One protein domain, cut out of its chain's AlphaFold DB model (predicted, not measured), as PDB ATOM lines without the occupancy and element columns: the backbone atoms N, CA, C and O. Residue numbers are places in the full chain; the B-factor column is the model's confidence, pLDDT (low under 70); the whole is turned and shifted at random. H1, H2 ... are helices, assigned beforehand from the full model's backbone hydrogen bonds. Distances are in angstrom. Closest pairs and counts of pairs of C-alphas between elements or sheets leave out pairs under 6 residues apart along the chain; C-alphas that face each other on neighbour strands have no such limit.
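This is residues 46 to 87 of the 87 residues of an uncharacterized protein of Rhodopirellula bahusiensis (UniProt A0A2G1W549). Two helices meet near their ends at a corner and make an L, with the long arm H1 and the short arm H2. Both arms stick out from the corner, with residues 46 to 62 and 80 to 87 standing free. The printed part has 42 residues with two named helices, H1 then H2, no named strand, and is all helix. It is flat, spanning 37 by 24 by 11 A, and only just loose, close to extended, with a radius of gyration of the C-alphas of 13.3 A.

Start with H1, residues 46 to 70, and look at its last residues, 66 to 70. These alone touch H2, residues 73 to 85, which meets them with residues 73 to 76 alone. The two helices touch only at the corner by their link, and the closest C-alphas, those of Val 70 and Ala 76, are 5.8 A apart. Their lines stand at a steep tilt of 66 degrees, opposite ways. In H1 and H2 every O i to N i+4 pair is within hydrogen-bond range.

Find C-alpha 46 at (18.741, -25.402, 42.929); from there H1 runs 36.0 A to C-alpha 70. H2 runs 18.9 A from C-alpha 73 to C-alpha 85 at (44.779, -4.047, 55.508).

The C-alphas farthest apart, those of His 46 and Gln 75, are 37.4 A apart. The printed part has no cut, and the link from H1 to H2 is tight. In the B-factor column, find pLDDT under 70 at residues 71, 75, 79 and 82 to 87.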
ATOM      1  N   HIS A  46      18.561 -25.936  44.284       90.62
ATOM      2  CA  HIS A  46      18.741 -25.402  42.929       90.62
ATOM      3  C   HIS A  46      18.761 -23.861  42.901       90.62
ATOM      4  O   HIS A  46      19.638 -23.268  42.284       90.62
ATOM      5  N   ARG A  47      17.874 -23.204  43.664       89.12
ATOM      6  CA  ARG A  47      17.862 -21.737  43.798       89.12
ATOM      7  C   ARG A  47      19.181 -21.188  44.353       89.12
ATOM      8  O   ARG A  47      19.651 -20.160  43.876       89.12
ATOM      9  N   ARG A  48      19.763 -21.857  45.353       89.44
ATOM     10  CA  ARG A  48      21.060 -21.470  45.921       89.44
ATOM     11  C   ARG A  48      22.178 -21.657  44.894       89.44
ATOM     12  O   ARG A  48      22.893 -20.702  44.636       89.44
ATOM     13  N   ARG A  49      22.238 -22.815  44.226       88.31
ATOM     14  CA  ARG A  49      23.228 -23.091  43.168       88.31
ATOM     15  C   ARG A  49      23.192 -22.050  42.048       88.31
ATOM     16  O   ARG A  49      24.238 -21.573  41.629       88.31
ATOM     17  N   MET A  50      21.997 -21.658  41.604       88.69
ATOM     18  CA  MET A  50      21.835 -20.620  40.581       88.69
ATOM     19  C   MET A  50      22.329 -19.253  41.056       88.69
ATOM     20  O   MET A  50      23.022 -18.567  40.314       88.69
ATOM     21  N   ARG A  51      22.017 -18.867  42.300       86.88
ATOM     22  CA  ARG A  51      22.516 -17.613  42.882       86.88
ATOM     23  C   ARG A  51      24.042 -17.610  42.975       86.88
ATOM     24  O   ARG A  51      24.661 -16.628  42.580       86.88
ATOM     25  N   ASP A  52      24.624 -18.701  43.458       82.75
ATOM     26  CA  ASP A  52      26.072 -18.841  43.618       82.75
ATOM     27  C   ASP A  52      26.776 -18.814  42.248       82.75
ATOM     28  O   ASP A  52      27.814 -18.167  42.090       82.75
ATOM     29  N   ALA A  53      26.173 -19.426  41.220       82.00
ATOM     30  CA  ALA A  53      26.655 -19.351  39.842       82.00
ATOM     31  C   ALA A  53      26.604 -17.916  39.287       82.00
ATOM     32  O   ALA A  53      27.593 -17.444  38.726       82.00
ATOM     33  N   SER A  54      25.499 -17.188  39.483       81.19
ATOM     34  CA  SER A  54      25.395 -15.780  39.072       81.19
ATOM     35  C   SER A  54      26.410 -14.889  39.789       81.19
ATOM     36  O   SER A  54      27.050 -14.054  39.152       81.19
ATOM     37  N   LEU A  55      26.604 -15.084  41.097       81.12
ATOM     38  CA  LEU A  55      27.609 -14.351  41.866       81.12
ATOM     39  C   LEU A  55      29.023 -14.629  41.342       81.12
ATOM     40  O   LEU A  55      29.803 -13.699  41.160       81.12
ATOM     41  N   SER A  56      29.329 -15.892  41.042       77.12
ATOM     42  CA  SER A  56      30.627 -16.295  40.492       77.12
ATOM     43  C   SER A  56      30.898 -15.645  39.131       77.12
ATOM     44  O   SER A  56      32.006 -15.175  38.882       77.12
ATOM     45  N   ILE A  57      29.884 -15.554  38.262       79.06
ATOM     46  CA  ILE A  57      29.989 -14.851  36.972       79.06
ATOM     47  C   ILE A  57      30.277 -13.361  37.186       79.06
ATOM     48  O   ILE A  57      31.164 -12.812  36.531       79.06
ATOM     49  N   ASN A  58      29.574 -12.716  38.119       78.06
ATOM     50  CA  ASN A  58      29.794 -11.305  38.431       78.06
ATOM     51  C   ASN A  58      31.210 -11.063  38.966       78.06
ATOM     52  O   ASN A  58      31.896 -10.165  38.482       78.06
ATOM     53  N   LEU A  59      31.683 -11.904  39.891       78.06
ATOM     54  CA  LEU A  59      33.045 -11.836  40.426       78.06
ATOM     55  C   LEU A  59      34.102 -12.003  39.333       78.06
ATOM     56  O   LEU A  59      35.060 -11.239  39.290       78.06
ATOM     57  N   LEU A  60      33.919 -12.950  38.410       78.06
ATOM     58  CA  LEU A  60      34.807 -13.102  37.255       78.06
ATOM     59  C   LEU A  60      34.809 -11.857  36.359       78.06
ATOM     60  O   LEU A  60      35.855 -11.481  35.827       78.06
ATOM     61  N   GLY A  61      33.652 -11.217  36.186       78.31
ATOM     62  CA  GLY A  61      33.524  -9.959  35.459       78.31
ATOM     63  C   GLY A  61      34.309  -8.827  36.120       78.31
ATOM     64  O   GLY A  61      35.113  -8.172  35.455       78.31
ATOM     65  N   GLU A  62      34.126  -8.636  37.425       82.56
ATOM     66  CA  GLU A  62      34.843  -7.620  38.201       82.56
ATOM     67  C   GLU A  62      36.348  -7.898  38.255       82.56
ATOM     68  O   GLU A  62      37.143  -6.998  38.002       82.56
ATOM     69  N   ALA A  63      36.764  -9.153  38.435       80.62
ATOM     70  CA  ALA A  63      38.173  -9.539  38.387       80.62
ATOM     71  C   ALA A  63      38.810  -9.225  37.023       80.62
ATOM     72  O   ALA A  63      39.923  -8.706  36.953       80.62
ATOM     73  N   ARG A  64      38.100  -9.476  35.913       80.38
ATOM     74  CA  ARG A  64      38.576  -9.106  34.568       80.38
ATOM     75  C   ARG A  64      38.680  -7.596  34.385       80.38
ATOM     76  O   ARG A  64      39.632  -7.140  33.757       80.38
ATOM     77  N   LYS A  65      37.713  -6.823  34.889       79.56
ATOM     78  CA  LYS A  65      37.768  -5.351  34.849       79.56
ATOM     79  C   LYS A  65      38.951  -4.839  35.652       79.56
ATOM     80  O   LYS A  65      39.710  -4.024  35.144       79.56
ATOM     81  N   PHE A  66      39.141  -5.371  36.853       78.75
ATOM     82  CA  PHE A  66      40.265  -5.045  37.710       78.75
ATOM     83  C   PHE A  66      41.591  -5.313  37.002       78.75
ATOM     84  O   PHE A  66      42.351  -4.377  36.797       78.75
ATOM     85  N   LEU A  67      41.815  -6.526  36.489       79.12
ATOM     86  CA  LEU A  67      43.029  -6.858  35.730       79.12
ATOM     87  C   LEU A  67      43.267  -5.928  34.529       79.12
ATOM     88  O   LEU A  67      44.410  -5.564  34.264       79.12
ATOM     89  N   LYS A  68      42.208  -5.509  33.821       78.56
ATOM     90  CA  LYS A  68      42.317  -4.513  32.741       78.56
ATOM     91  C   LYS A  68      42.723  -3.129  33.245       78.56
ATOM     92  O   LYS A  68      43.486  -2.462  32.559       78.56
ATOM     93  N   MET A  69      42.206  -2.695  34.395       76.62
ATOM     94  CA  MET A  69      42.564  -1.402  34.988       76.62
ATOM     95  C   MET A  69      44.008  -1.388  35.477       76.62
ATOM     96  O   MET A  69      44.698  -0.397  35.272       76.62
ATOM     97  N   VAL A  70      44.463  -2.470  36.118       75.81
ATOM     98  CA  VAL A  70      45.809  -2.493  36.699       75.81
ATOM     99  C   VAL A  70      46.888  -2.869  35.688       75.81
ATOM    100  O   VAL A  70      48.044  -2.575  35.925       75.81
ATOM    101  N   GLY A  71      46.569  -3.509  34.561       69.88
ATOM    102  CA  GLY A  71      47.538  -3.792  33.488       69.88
ATOM    103  C   GLY A  71      48.613  -4.845  33.814       69.88
ATOM    104  O   GLY A  71      49.243  -5.365  32.896       69.88
ATOM    105  N   SER A  72      48.788  -5.220  35.088       73.50
ATOM    106  CA  SER A  72      49.682  -6.283  35.564       73.50
ATOM    107  C   SER A  72      49.071  -7.046  36.747       73.50
ATOM    108  O   SER A  72      48.489  -6.460  37.662       73.50
ATOM    109  N   PHE A  73      49.251  -8.371  36.756       71.62
ATOM    110  CA  PHE A  73      48.810  -9.251  37.844       71.62
ATOM    111  C   PHE A  73      49.489  -8.920  39.186       71.62
ATOM    112  O   PHE A  73      48.859  -9.022  40.236       71.62
ATOM    113  N   GLU A  74      50.749  -8.473  39.168       71.31
ATOM    114  CA  GLU A  74      51.468  -8.054  40.381       71.31
ATOM    115  C   GLU A  74      50.836  -6.824  41.030       71.31
ATOM    116  O   GLU A  74      50.655  -6.778  42.245       71.31
ATOM    117  N   GLN A  75      50.440  -5.846  40.217       67.62
ATOM    118  CA  GLN A  75      49.810  -4.624  40.712       67.62
ATOM    119  C   GLN A  75      48.393  -4.902  41.220       67.62
ATOM    120  O   GLN A  75      47.998  -4.382  42.261       67.62
ATOM    121  N   ALA A  76      47.659  -5.790  40.543       71.06
ATOM    122  CA  ALA A  76      46.374  -6.299  41.008       71.06
ATOM    123  C   ALA A  76      46.489  -6.982  42.385       71.06
ATOM    124  O   ALA A  76      45.695  -6.708  43.286       71.06
ATOM    125  N   ARG A  77      47.513  -7.823  42.582       70.19
ATOM    126  CA  ARG A  77      47.784  -8.476  43.870       70.19
ATOM    127  C   ARG A  77      48.118  -7.466  44.972       70.19
ATOM    128  O   ARG A  77      47.606  -7.595  46.079       70.19
ATOM    129  N   ASN A  78      48.943  -6.463  44.674       70.94
ATOM    130  CA  ASN A  78      49.332  -5.444  45.652       70.94
ATOM    131  C   ASN A  78      48.146  -4.560  46.073       70.94
ATOM    132  O   ASN A  78      48.014  -4.240  47.249       70.94
ATOM    133  N   LEU A  79      47.258  -4.208  45.136       67.44
ATOM    134  CA  LEU A  79      46.029  -3.466  45.434       67.44
ATOM    135  C   LEU A  79      45.049  -4.269  46.300       67.44
ATOM    136  O   LEU A  79      44.434  -3.703  47.198       67.44
ATOM    137  N   LEU A  80      44.920  -5.580  46.065       73.06
ATOM    138  CA  LEU A  80      44.110  -6.454  46.922       73.06
ATOM    139  C   LEU A  80      44.674  -6.535  48.346       73.06
ATOM    140  O   LEU A  80      43.919  -6.386  49.300       73.06
ATOM    141  N   ALA A  81      45.993  -6.702  48.486       70.62
ATOM    142  CA  ALA A  81      46.647  -6.750  49.795       70.62
ATOM    143  C   ALA A  81      46.471  -5.443  50.593       70.62
ATOM    144  O   ALA A  81      46.258  -5.490  51.799       70.62
ATOM    145  N   LEU A  82      46.514  -4.286  49.917       68.19
ATOM    146  CA  LEU A  82      46.236  -2.978  50.526       68.19
ATOM    147  C   LEU A  82      44.786  -2.861  51.023       68.19
ATOM    148  O   LEU A  82      44.559  -2.416  52.146       68.19
ATOM    149  N   ALA A  83      43.811  -3.300  50.224       68.00
ATOM    150  CA  ALA A  83      42.397  -3.248  50.602       68.00
ATOM    151  C   ALA A  83      42.067  -4.136  51.821       68.00
ATOM    152  O   ALA A  83      41.224  -3.772  52.639       68.00
ATOM    153  N   GLU A  84      42.746  -5.279  51.965       67.25
ATOM    154  CA  GLU A  84      42.596  -6.174  53.124       67.25
ATOM    155  C   GLU A  84      43.185  -5.589  54.417       67.25
ATOM    156  O   GLU A  84      42.712  -5.925  55.496       67.25
ATOM    157  N   THR A  85      44.190  -4.712  54.331       66.94
ATOM    158  CA  THR A  85      44.779  -4.047  55.508       66.94
ATOM    159  C   THR A  85      44.011  -2.815  55.989       66.94
ATOM    160  O   THR A  85      44.213  -2.391  57.125       66.94
ATOM    161  N   GLU A  86      43.159  -2.230  55.145       49.72
ATOM    162  CA  GLU A  86      42.327  -1.063  55.486       49.72
ATOM    163  C   GLU A  86      40.918  -1.437  55.988       49.72
ATOM    164  O   GLU A  86      40.167  -0.552  56.405       49.72
ATOM    165  N   SER A  87      40.561  -2.726  55.949       47.03
ATOM    166  CA  SER A  87      39.283  -3.276  56.437       47.03
ATOM    167  C   SER A  87      39.403  -3.825  57.857       47.03
ATOM    168  O   SER A  87      38.423  -3.674  58.622       47.03
TER     169      SER A  87